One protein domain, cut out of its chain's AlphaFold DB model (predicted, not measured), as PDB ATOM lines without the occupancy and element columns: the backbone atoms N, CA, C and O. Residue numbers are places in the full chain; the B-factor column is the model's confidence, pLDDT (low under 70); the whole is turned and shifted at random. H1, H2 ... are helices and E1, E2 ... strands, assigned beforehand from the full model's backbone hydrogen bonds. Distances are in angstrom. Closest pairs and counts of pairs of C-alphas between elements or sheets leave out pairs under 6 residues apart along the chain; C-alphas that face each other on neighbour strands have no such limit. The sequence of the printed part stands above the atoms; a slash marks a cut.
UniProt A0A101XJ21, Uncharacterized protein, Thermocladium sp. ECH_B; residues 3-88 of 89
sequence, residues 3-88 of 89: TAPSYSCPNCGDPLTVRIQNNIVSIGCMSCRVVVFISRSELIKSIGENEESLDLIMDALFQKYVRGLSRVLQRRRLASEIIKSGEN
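What this domain is: This is residues 3 to 88 of the 89 residues of an uncharacterized protein of Thermocladium sp. ECH_B (UniProt A0A101XJ21). A small, strongly twisted sheet of four strands has one long helix, H2, slanting across one of its faces, and residues 74 to 88, mostly the last part of H2, stick out from the body like an arm. The short helix H1 is on the same face, following E4 and touching H2 near its beginning; the other face is bare. The 86 printed residues run E1 E2 E3 E4 H1 H2, a mixed class of helices and strands; the sheet's order is E1 - E2 - E3 - E4, all antiparallel. The whole is loose, with a radius of gyration of the C-alphas of 15.6 A, and the arm makes much of the length in its spans of 57 by 24 by 20 A.

How they stand to each other: Begin with E1, residues 3 to 8, and E2, residues 15 to 21, a hairpin at 132 degrees, where N 16 and O 7 are 2.9 A apart, within hydrogen-bond range. E2 pairs with E1 over residues 15 to 17 and with E3, residues 24 to 29, over residues 17 to 21. In the hairpin E2 and E3, look at N 19 and O 26, 2.9 A apart. E4, residues 34 to 39, completes a meander, each strand the antiparallel neighbour of the one before; here N 36 and O 27 are 2.9 A apart. Next, H1, residues 40 to 47, is on the sheet at a height of 7.2 A and stands up from it at 47 degrees. H2, residues 54 to 86, is on the same face, giving two layers, helices on one face of a sheet; its height is 8.2 A, and it runs slantwise to the strands, at 45 degrees to E4 on the local plane. The closest C-alphas of E4 and H2 are those of Val 36 and Tyr 65, 5.9 A apart. With residues 56 to 61 alone H2 touches H1, about perpendicular at 78 degrees; their closest C-alphas are those of Ile 47 and Leu 56, 6.5 A apart. In H1 and H2 every O i to N i+4 pair is within hydrogen-bond range.

Where its parts are: Find C-alpha 3 at (-30.862, 37.127, 30.257); from there E1 runs 10.1 A. E2 spans 19.7 A, E3 16.7 A and E4 17.1 A, and H1 10.8 A. Find C-alpha 54 at (-20.952, 30.056, 34.901); from there H2 runs 48.3 A to C-alpha 86 at (-15.462, 68.814, 6.557).

The domain as a whole: The C-alphas farthest apart are those of Asn 50 and Asn 88, 57.3 A. The printed part has no cut and no long link. Look for pLDDT under 70 at residues 3 to 6, 49 to 52 and 83 to 88.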
ATOM      1  N   THR A   3     -31.104  35.794  29.711       48.72
ATOM      2  CA  THR A   3     -30.862  37.127  30.257       48.72
ATOM      3  C   THR A   3     -29.989  36.939  31.486       48.72
ATOM      4  O   THR A   3     -30.359  36.188  32.384       48.72
ATOM      5  N   ALA A   4     -28.826  37.581  31.514       53.59
ATOM      6  CA  ALA A   4     -27.979  37.614  32.696       53.59
ATOM      7  C   ALA A   4     -28.260  38.939  33.424       53.59
ATOM      8  O   ALA A   4     -27.670  39.956  33.057       53.59
ATOM      9  N   PRO A   5     -29.192  38.975  34.398       52.28
ATOM     10  CA  PRO A   5     -29.604  40.221  35.052       52.28
ATOM     11  C   PRO A   5     -28.448  40.943  35.762       52.28
ATOM     12  O   PRO A   5     -28.523  42.147  35.972       52.28
ATOM     13  N   SER A   6     -27.360  40.234  36.072       62.88
ATOM     14  CA  SER A   6     -26.169  40.777  36.732       62.88
ATOM     15  C   SER A   6     -25.280  41.640  35.824       62.88
ATOM     16  O   SER A   6     -24.428  42.361  36.333       62.88
ATOM     17  N   TYR A   7     -25.455  41.598  34.495       77.62
ATOM     18  CA  TYR A   7     -24.577  42.307  33.556       77.62
ATOM     19  C   TYR A   7     -25.361  43.289  32.687       77.62
ATOM     20  O   TYR A   7     -26.089  42.916  31.765       77.62
ATOM     21  N   SER A   8     -25.167  44.574  32.978       88.88
ATOM     22  CA  SER A   8     -25.803  45.689  32.274       88.88
ATOM     23  C   SER A   8     -24.854  46.323  31.259       88.88
ATOM     24  O   SER A   8     -23.637  46.355  31.443       88.88
ATOM     25  N   CYS A   9     -25.406  46.846  30.168       90.62
ATOM     26  CA  CYS A   9     -24.655  47.559  29.146       90.62
ATOM     27  C   CYS A   9     -24.070  48.864  29.720       90.62
ATOM     28  O   CYS A   9     -24.846  49.756  30.063       90.62
ATOM     29  N   PRO A  10     -22.737  49.066  29.726       89.94
ATOM     30  CA  PRO A  10     -22.132  50.287  30.271       89.94
ATOM     31  C   PRO A  10     -22.515  51.570  29.525       89.94
ATOM     32  O   PRO A  10     -22.312  52.660  30.043       89.94
ATOM     33  N   ASN A  11     -23.035  51.458  28.298       89.94
ATOM     34  CA  ASN A  11     -23.419  52.616  27.492       89.94
ATOM     35  C   ASN A  11     -24.863  53.085  27.730       89.94
ATOM     36  O   ASN A  11     -25.150  54.251  27.492       89.94
ATOM     37  N   CYS A  12     -25.783  52.202  28.129       90.62
ATOM     38  CA  CYS A  12     -27.209  52.557  28.234       90.62
ATOM     39  C   CYS A  12     -27.932  52.001  29.466       90.62
ATOM     40  O   CYS A  12     -29.092  52.329  29.664       90.62
ATOM     41  N   GLY A  13     -27.284  51.164  30.279       89.12
ATOM     42  CA  GLY A  13     -27.890  50.542  31.459       89.12
ATOM     43  C   GLY A  13     -28.767  49.322  31.168       89.12
ATOM     44  O   GLY A  13     -29.010  48.539  32.078       89.12
ATOM     45  N   ASP A  14     -29.185  49.101  29.920       89.69
ATOM     46  CA  ASP A  14     -30.032  47.954  29.580       89.69
ATOM     47  C   ASP A  14     -29.309  46.606  29.729       89.69
ATOM     48  O   ASP A  14     -28.094  46.522  29.499       89.69
ATOM     49  N   PRO A  15     -30.039  45.523  30.052       89.62
ATOM     50  CA  PRO A  15     -29.447  44.214  30.286       89.62
ATOM     51  C   PRO A  15     -28.754  43.659  29.038       89.62
ATOM     52  O   PRO A  15     -29.225  43.801  27.902       89.62
ATOM     53  N   LEU A  16     -27.636  42.968  29.257       89.88
ATOM     54  CA  LEU A  16     -26.958  42.231  28.201       89.88
ATOM     55  C   LEU A  16     -27.639  40.890  27.950       89.88
ATOM     56  O   LEU A  16     -28.118  40.204  28.851       89.88
ATOM     57  N   THR A  17     -27.663  40.507  26.679       89.69
ATOM     58  CA  THR A  17     -28.185  39.218  26.242       89.69
ATOM     59  C   THR A  17     -27.056  38.340  25.741       89.69
ATOM     60  O   THR A  17     -26.264  38.773  24.902       89.69
ATOM     61  N   VAL A  18     -27.036  37.088  26.202       89.44
ATOM     62  CA  VAL A  18     -26.122  36.057  25.711       89.44
ATOM     63  C   VAL A  18     -26.893  35.025  24.884       89.44
ATOM     64  O   VAL A  18     -27.979  34.560  25.258       89.44
ATOM     65  N   ARG A  19     -26.341  34.664  23.724       88.19
ATOM     66  CA  ARG A  19     -26.823  33.566  22.876       88.19
ATOM     67  C   ARG A  19     -25.665  32.655  22.498       88.19
ATOM     68  O   ARG A  19     -24.628  33.136  22.050       88.19
ATOM     69  N   ILE A  20     -25.883  31.350  22.621       85.56
ATOM     70  CA  ILE A  20     -24.937  30.302  22.235       85.56
ATOM     71  C   ILE A  20     -25.586  29.497  21.109       85.56
ATOM     72  O   ILE A  20     -26.668  28.947  21.299       85.56
ATOM     73  N   GLN A  21     -24.955  29.459  19.937       87.94
ATOM     74  CA  GLN A  21     -25.438  28.713  18.773       87.94
ATOM     75  C   GLN A  21     -24.250  28.242  17.930       87.94
ATOM     76  O   GLN A  21     -23.360  29.032  17.641       87.94
ATOM     77  N   ASN A  22     -24.236  26.971  17.517       87.62
ATOM     78  CA  ASN A  22     -23.247  26.406  16.582       87.62
ATOM     79  C   ASN A  22     -21.780  26.764  16.918       87.62
ATOM     80  O   ASN A  22     -21.045  27.246  16.062       87.62
ATOM     81  N   ASN A  23     -21.354  26.560  18.172       86.69
ATOM     82  CA  ASN A  23     -20.015  26.914  18.682       86.69
ATOM     83  C   ASN A  23     -19.661  28.410  18.681       86.69
ATOM     84  O   ASN A  23     -18.517  28.766  18.964       86.69
ATOM     85  N   ILE A  24     -20.625  29.290  18.432       89.44
ATOM     86  CA  ILE A  24     -20.471  30.735  18.549       89.44
ATOM     87  C   ILE A  24     -21.253  31.202  19.772       89.44
ATOM     88  O   ILE A  24     -22.431  30.885  19.953       89.44
ATOM     89  N   VAL A  25     -20.581  31.975  20.613       91.00
ATOM     90  CA  VAL A  25     -21.171  32.711  21.722       91.00
ATOM     91  C   VAL A  25     -21.255  34.173  21.312       91.00
ATOM     92  O   VAL A  25     -20.278  34.769  20.865       91.00
ATOM     93  N   SER A  26     -22.437  34.755  21.444       91.00
ATOM     94  CA  SER A  26     -22.662  36.177  21.212       91.00
ATOM     95  C   SER A  26     -23.170  36.830  22.482       91.00
ATOM     96  O   SER A  26     -24.047  36.289  23.156       91.00
ATOM     97  N   ILE A  27     -22.607  37.992  22.796       91.69
ATOM     98  CA  ILE A  27     -23.048  38.865  23.879       91.69
ATOM     99  C   ILE A  27     -23.343  40.242  23.294       91.69
ATOM    100  O   ILE A  27     -22.548  40.789  22.524       91.69
ATOM    101  N   GLY A  28     -24.501  40.805  23.619       91.38
ATOM    102  CA  GLY A  28     -24.898  42.082  23.046       91.38
ATOM    103  C   GLY A  28     -25.960  42.822  23.836       91.38
ATOM    104  O   GLY A  28     -26.688  42.246  24.640       91.38
ATOM    105  N   CYS A  29     -26.047  44.119  23.560       91.62
ATOM    106  CA  CYS A  29     -27.113  44.990  24.037       91.62
ATOM    107  C   CYS A  29     -28.054  45.295  22.870       91.62
ATOM    108  O   CYS A  29     -27.619  45.850  21.855       91.62
ATOM    109  N   MET A  30     -29.337  44.965  23.018       87.25
ATOM    110  CA  MET A  30     -30.340  45.171  21.964       87.25
ATOM    111  C   MET A  30     -30.625  46.657  21.712       87.25
ATOM    112  O   MET A  30     -30.854  47.047  20.569       87.25
ATOM    113  N   SER A  31     -30.517  47.494  22.743       88.69
ATOM    114  CA  SER A  31     -30.772  48.936  22.650       88.69
ATOM    115  C   SER A  31     -29.623  49.689  21.981       88.69
ATOM    116  O   SER A  31     -29.837  50.467  21.057       88.69
ATOM    117  N   CYS A  32     -28.374  49.389  22.359       85.50
ATOM    118  CA  CYS A  32     -27.193  49.969  21.706       85.50
ATOM    119  C   CYS A  32     -26.886  49.355  20.330       85.50
ATOM    120  O   CYS A  32     -26.060  49.900  19.591       85.50
ATOM    121  N   ARG A  33     -27.496  48.201  20.012       87.88
ATOM    122  CA  ARG A  33     -27.210  47.357  18.836       87.88
ATOM    123  C   ARG A  33     -25.732  46.970  18.697       87.88
ATOM    124  O   ARG A  33     -25.248  46.713  17.598       87.88
ATOM    125  N   VAL A  34     -25.005  46.934  19.813       88.19
ATOM    126  CA  VAL A  34     -23.614  46.466  19.864       88.19
ATOM    127  C   VAL A  34     -23.635  44.993  20.237       88.19
ATOM    128  O   VAL A  34     -24.168  44.634  21.289       88.19
ATOM    129  N   VAL A  35     -23.049  44.161  19.380       90.62
ATOM    130  CA  VAL A  35     -22.951  42.709  19.556       90.62
ATOM    131  C   VAL A  35     -21.503  42.290  19.335       90.62
ATOM    132  O   VAL A  35     -20.864  42.727  18.378       90.62
ATOM    133  N   VAL A  36     -20.989  41.453  20.229       91.19
ATOM    134  CA  VAL A  36     -19.663  40.840  20.133       91.19
ATOM    135  C   VAL A  36     -19.840  39.338  19.961       91.19
ATOM    136  O   VAL A  36     -20.630  38.718  20.671       91.19
ATOM    137  N   PHE A  37     -19.100  38.768  19.014       91.75
ATOM    138  CA  PHE A  37     -19.085  37.339  18.715       91.75
ATOM    139  C   PHE A  37     -17.751  36.741  19.145       91.75
ATOM    140  O   PHE A  37     -16.699  37.325  18.886       91.75
ATOM    141  N   ILE A  38     -17.806  35.582  19.791       90.50
ATOM    142  CA  ILE A  38     -16.661  34.826  20.296       90.50
ATOM    143  C   ILE A  38     -16.890  33.355  19.975       90.50
ATOM    144  O   ILE A  38     -17.992  32.836  20.146       90.50
ATOM    145  N   SER A  39     -15.856  32.657  19.516       91.25
ATOM    146  CA  SER A  39     -15.940  31.203  19.381       91.25
ATOM    147  C   SER A  39     -15.905  30.535  20.759       91.25
ATOM    148  O   SER A  39     -15.193  30.979  21.659       91.25
ATOM    149  N   ARG A  40     -16.643  29.437  20.943       86.00
ATOM    150  CA  ARG A  40     -16.661  28.693  22.212       86.00
ATOM    151  C   ARG A  40     -15.256  28.236  22.621       86.00
ATOM    152  O   ARG A  40     -14.928  28.281  23.799       86.00
ATOM    153  N   SER A  41     -14.417  27.853  21.660       87.81
ATOM    154  CA  SER A  41     -13.024  27.471  21.910       87.81
ATOM    155  C   SER A  41     -12.164  28.642  22.396       87.81
ATOM    156  O   SER A  41     -11.354  28.462  23.298       87.81
ATOM    157  N   GLU A  42     -12.341  29.848  21.849       88.25
ATOM    158  CA  GLU A  42     -11.661  31.051  22.348       88.25
ATOM    159  C   GLU A  42     -12.137  31.430  23.755       88.25
ATOM    160  O   GLU A  42     -11.325  31.826  24.590       88.25
ATOM    161  N   LEU A  43     -13.434  31.270  24.032       85.81
ATOM    162  CA  LEU A  43     -13.992  31.509  25.360       85.81
ATOM    163  C   LEU A  43     -13.391  30.554  26.398       85.81
ATOM    164  O   LEU A  43     -12.899  31.019  27.421       85.81
ATOM    165  N   ILE A  44     -13.345  29.253  26.097       84.56
ATOM    166  CA  ILE A  44     -12.731  28.233  26.963       84.56
ATOM    167  C   ILE A  44     -11.248  28.548  27.207       84.56
ATOM    168  O   ILE A  44     -10.790  28.546  28.344       84.56
ATOM    169  N   LYS A  45     -10.501  28.931  26.163       86.06
ATOM    170  CA  LYS A  45      -9.102  29.366  26.322       86.06
ATOM    171  C   LYS A  45      -8.953  30.579  27.244       86.06
ATOM    172  O   LYS A  45      -7.925  30.709  27.895       86.06
ATOM    173  N   SER A  46      -9.940  31.478  27.273       82.50
ATOM    174  CA  SER A  46      -9.880  32.692  28.095       82.50
ATOM    175  C   SER A  46     -10.181  32.466  29.577       82.50
ATOM    176  O   SER A  46      -9.696  33.244  30.392       82.50
ATOM    177  N   ILE A  47     -10.943  31.421  29.911       83.00
ATOM    178  CA  ILE A  47     -11.285  31.057  31.297       83.00
ATOM    179  C   ILE A  47     -10.344  29.991  31.886       83.00
ATOM    180  O   ILE A  47     -10.339  29.792  33.093       83.00
ATOM    181  N   GLY A  48      -9.512  29.348  31.060       79.06
ATOM    182  CA  GLY A  48      -8.655  28.236  31.473       79.06
ATOM    183  C   GLY A  48      -9.380  26.889  31.383       79.06
ATOM    184  O   GLY A  48     -10.595  26.805  31.519       79.06
ATOM    185  N   GLU A  49      -8.636  25.812  31.118       66.88
ATOM    186  CA  GLU A  49      -9.204  24.494  30.767       66.88
ATOM    187  C   GLU A  49      -9.927  23.766  31.922       66.88
ATOM    188  O   GLU A  49     -10.487  22.701  31.691       66.88
ATOM    189  N   ASN A  50      -9.955  24.321  33.141       60.62
ATOM    190  CA  ASN A  50     -10.388  23.603  34.350       60.62
ATOM    191  C   ASN A  50     -11.544  24.238  35.141       60.62
ATOM    192  O   ASN A  50     -11.920  23.688  36.174       60.62
ATOM    193  N   GLU A  51     -12.141  25.346  34.694       55.78
ATOM    194  CA  GLU A  51     -13.258  25.963  35.424       55.78
ATOM    195  C   GLU A  51     -14.486  26.190  34.532       55.78
ATOM    196  O   GLU A  51     -14.597  27.173  33.804       55.78
ATOM    197  N   GLU A  52     -15.472  25.295  34.649       66.00
ATOM    198  CA  GLU A  52     -16.826  25.469  34.101       66.00
ATOM    199  C   GLU A  52     -17.722  26.302  35.039       66.00
ATOM    200  O   GLU A  52     -18.921  26.049  35.166       66.00
ATOM    201  N   SER A  53     -17.165  27.305  35.729       78.56
ATOM    202  CA  SER A  53     -18.003  28.227  36.497       78.56
ATOM    203  C   SER A  53     -18.752  29.149  35.540       78.56
ATOM    204  O   SER A  53     -18.150  29.863  34.730       78.56
ATOM    205  N   LEU A  54     -20.082  29.153  35.652       77.00
ATOM    206  CA  LEU A  54     -20.952  30.056  34.901       77.00
ATOM    207  C   LEU A  54     -20.524  31.522  35.093       77.00
ATOM    208  O   LEU A  54     -20.548  32.293  34.135       77.00
ATOM    209  N   ASP A  55     -20.082  31.886  36.297       80.88
ATOM    210  CA  ASP A  55     -19.672  33.251  36.631       80.88
ATOM    211  C   ASP A  55     -18.410  33.667  35.863       80.88
ATOM    212  O   ASP A  55     -18.374  34.743  35.271       80.88
ATOM    213  N   LEU A  56     -17.415  32.779  35.756       82.75
ATOM    214  CA  LEU A  56     -16.186  33.045  34.995       82.75
ATOM    215  C   LEU A  56     -16.457  33.177  33.495       82.75
ATOM    216  O   LEU A  56     -15.897  34.047  32.823       82.75
ATOM    217  N   ILE A  57     -17.354  32.340  32.968       83.44
ATOM    218  CA  ILE A  57     -17.815  32.429  31.579       83.44
ATOM    219  C   ILE A  57     -18.473  33.790  31.334       83.44
ATOM    220  O   ILE A  57     -18.171  34.461  30.342       83.44
ATOM    221  N   MET A  58     -19.366  34.206  32.230       84.00
ATOM    222  CA  MET A  58     -20.083  35.470  32.110       84.00
ATOM    223  C   MET A  58     -19.157  36.681  32.250       84.00
ATOM    224  O   MET A  58     -19.264  37.607  31.441       84.00
ATOM    225  N   ASP A  59     -18.193  36.647  33.168       86.81
ATOM    226  CA  ASP A  59     -17.172  37.685  33.319       86.81
ATOM    227  C   ASP A  59     -16.290  37.808  32.074       86.81
ATOM    228  O   ASP A  59     -16.086  38.912  31.558       86.81
ATOM    229  N   ALA A  60     -15.810  36.690  31.524       88.12
ATOM    230  CA  ALA A  60     -14.999  36.697  30.308       88.12
ATOM    231  C   ALA A  60     -15.767  37.288  29.113       88.12
ATOM    232  O   ALA A  60     -15.233  38.115  28.358       88.12
ATOM    233  N   LEU A  61     -17.043  36.916  28.958       89.50
ATOM    234  CA  LEU A  61     -17.925  37.483  27.939       89.50
ATOM    235  C   LEU A  61     -18.146  38.982  28.154       89.50
ATOM    236  O   LEU A  61     -18.042  39.760  27.201       89.50
ATOM    237  N   PHE A  62     -18.407  39.401  29.391       90.19
ATOM    238  CA  PHE A  62     -18.624  40.802  29.728       90.19
ATOM    239  C   PHE A  62     -17.386  41.654  29.438       90.19
ATOM    240  O   PHE A  62     -17.481  42.674  28.757       90.19
ATOM    241  N   GLN A  63     -16.198  41.205  29.842       90.00
ATOM    242  CA  GLN A  63     -14.938  41.899  29.561       90.00
ATOM    243  C   GLN A  63     -14.707  42.088  28.058       90.00
ATOM    244  O   GLN A  63     -14.294  43.161  27.599       90.00
ATOM    245  N   LYS A  64     -15.010  41.067  27.253       90.31
ATOM    246  CA  LYS A  64     -14.924  41.171  25.793       90.31
ATOM    247  C   LYS A  64     -15.965  42.133  25.224       90.31
ATOM    248  O   LYS A  64     -15.627  42.910  24.327       90.31
ATOM    249  N   TYR A  65     -17.188  42.124  25.754       91.62
ATOM    250  CA  TYR A  65     -18.231  43.076  25.385       91.62
ATOM    251  C   TYR A  65     -17.791  44.522  25.641       91.62
ATOM    252  O   TYR A  65     -17.829  45.336  24.719       91.62
ATOM    253  N   VAL A  66     -17.292  44.826  26.843       91.12
ATOM    254  CA  VAL A  66     -16.802  46.162  27.225       91.12
ATOM    255  C   VAL A  66     -15.695  46.629  26.278       91.12
ATOM    256  O   VAL A  66     -15.758  47.734  25.739       91.12
ATOM    257  N   ARG A  67     -14.709  45.770  25.987       91.69
ATOM    258  CA  ARG A  67     -13.629  46.095  25.036       91.69
ATOM    259  C   ARG A  67     -14.158  46.364  23.625       91.69
ATOM    260  O   ARG A  67     -13.687  47.287  22.959       91.69
ATOM    261  N   GLY A  68     -15.115  45.564  23.158       90.50
ATOM    262  CA  GLY A  68     -15.765  45.757  21.861       90.50
ATOM    263  C   GLY A  68     -16.533  47.077  21.793       90.50
ATOM    264  O   GLY A  68     -16.355  47.846  20.847       90.50
ATOM    265  N   LEU A  69     -17.318  47.371  22.830       91.19
ATOM    266  CA  LEU A  69     -18.089  48.600  22.977       91.19
ATOM    267  C   LEU A  69     -17.188  49.840  22.939       91.19
ATOM    268  O   LEU A  69     -17.435  50.729  22.127       91.19
ATOM    269  N   SER A  70     -16.103  49.873  23.718       90.75
ATOM    270  CA  SER A  70     -15.161  51.001  23.718       90.75
ATOM    271  C   SER A  70     -14.586  51.282  22.328       90.75
ATOM    272  O   SER A  70     -14.529  52.434  21.903       90.75
ATOM    273  N   ARG A  71     -14.245  50.238  21.557       89.94
ATOM    274  CA  ARG A  71     -13.759  50.389  20.170       89.94
ATOM    275  C   ARG A  71     -14.827  50.927  19.219       89.94
ATOM    276  O   ARG A  71     -14.489  51.615  18.257       89.94
ATOM    277  N   VAL A  72     -16.096  50.571  19.422       88.25
ATOM    278  CA  VAL A  72     -17.212  51.096  18.619       88.25
ATOM    279  C   VAL A  72     -17.450  52.566  18.949       88.25
ATOM    280  O   VAL A  72     -17.547  53.385  18.037       88.25
ATOM    281  N   LEU A  73     -17.489  52.916  20.235       88.19
ATOM    282  CA  LEU A  73     -17.693  54.292  20.687       88.19
ATOM    283  C   LEU A  73     -16.546  55.211  20.252       88.19
ATOM    284  O   LEU A  73     -16.801  56.293  19.729       88.19
ATOM    285  N   GLN A  74     -15.294  54.756  20.364       90.38
ATOM    286  CA  GLN A  74     -14.132  55.503  19.883       90.38
ATOM    287  C   GLN A  74     -14.216  55.769  18.374       90.38
ATOM    288  O   GLN A  74     -14.007  56.897  17.937       90.38
ATOM    289  N   ARG A  75     -14.583  54.761  17.572       87.94
ATOM    290  CA  ARG A  75     -14.755  54.930  16.119       87.94
ATOM    291  C   ARG A  75     -15.885  55.893  15.767       87.94
ATOM    292  O   ARG A  75     -15.721  56.692  14.853       87.94
ATOM    293  N   ARG A  76     -17.004  55.857  16.501       85.62
ATOM    294  CA  ARG A  76     -18.104  56.819  16.319       85.62
ATOM    295  C   ARG A  76     -17.656  58.248  16.614       85.62
ATOM    296  O   ARG A  76     -17.949  59.132  15.821       85.62
ATOM    297  N   ARG A  77     -16.907  58.457  17.701       86.25
ATOM    298  CA  ARG A  77     -16.359  59.774  18.051       86.25
ATOM    299  C   ARG A  77     -15.445  60.319  16.952       86.25
ATOM    300  O   ARG A  77     -15.667  61.434  16.497       86.25
ATOM    301  N   LEU A  78     -14.491  59.510  16.484       84.75
ATOM    302  CA  LEU A  78     -13.585  59.893  15.396       84.75
ATOM    303  C   LEU A  78     -14.348  60.208  14.100       84.75
ATOM    304  O   LEU A  78     -14.063  61.203  13.444       84.75
ATOM    305  N   ALA A  79     -15.360  59.409  13.748       82.50
ATOM    306  CA  ALA A  79     -16.194  59.675  12.576       82.50
ATOM    307  C   ALA A  79     -16.959  61.008  12.694       82.50
ATOM    308  O   ALA A  79     -17.022  61.765  11.729       82.50
ATOM    309  N   SER A  80     -17.499  61.332  13.874       76.19
ATOM    310  CA  SER A  80     -18.146  62.628  14.118       76.19
ATOM    311  C   SER A  80     -17.177  63.812  14.044       76.19
ATOM    312  O   SER A  80     -17.573  64.887  13.603       76.19
ATOM    313  N   GLU A  81     -15.920  63.639  14.460       74.00
ATOM    314  CA  GLU A  81     -14.876  64.671  14.353       74.00
ATOM    315  C   GLU A  81     -14.480  64.932  12.885       74.00
ATOM    316  O   GLU A  81     -14.304  66.088  12.495       74.00
ATOM    317  N   ILE A  82     -14.436  63.889  12.043       70.00
ATOM    318  CA  ILE A  82     -14.178  64.013  10.596       70.00
ATOM    319  C   ILE A  82     -15.294  64.809   9.906       70.00
ATOM    320  O   ILE A  82     -14.998  65.730   9.149       70.00
ATOM    321  N   ILE A  83     -16.565  64.501  10.198       66.44
ATOM    322  CA  ILE A  83     -17.715  65.199   9.596       66.44
ATOM    323  C   ILE A  83     -17.677  66.696   9.938       66.44
ATOM    324  O   ILE A  83     -17.747  67.527   9.040       66.44
ATOM    325  N   LYS A  84     -17.459  67.047  11.214       64.19
ATOM    326  CA  LYS A  84     -17.377  68.451  11.659       64.19
ATOM    327  C   LYS A  84     -16.204  69.224  11.050       64.19
ATOM    328  O   LYS A  84     -16.283  70.438  10.901       64.19
ATOM    329  N   SER A  85     -15.109  68.539  10.727       62.84
ATOM    330  CA  SER A  85     -13.942  69.158  10.082       62.84
ATOM    331  C   SER A  85     -14.167  69.404   8.584       62.84
ATOM    332  O   SER A  85     -13.527  70.281   8.010       62.84
ATOM    333  N   GLY A  86     -15.078  68.650   7.959       59.19
ATOM    334  CA  GLY A  86     -15.462  68.814   6.557       59.19
ATOM    335  C   GLY A  86     -16.472  69.938   6.300       59.19
ATOM    336  O   GLY A  86     -16.535  70.421   5.180       59.19
ATOM    337  N   GLU A  87     -17.228  70.374   7.312       58.75
ATOM    338  CA  GLU A  87     -18.202  71.478   7.193       58.75
ATOM    339  C   GLU A  87     -17.579  72.881   7.370       58.75
ATOM    340  O   GLU A  87     -18.256  73.879   7.145       58.75
ATOM    341  N   ASN A  88     -16.301  72.970   7.764       54.69
ATOM    342  CA  ASN A  88     -15.584  74.232   8.006       54.69
ATOM    343  C   ASN A  88     -14.523  74.576   6.932       54.69
ATOM    344  O   ASN A  88     -13.660  75.415   7.190       54.69
TER     345      ASN A  88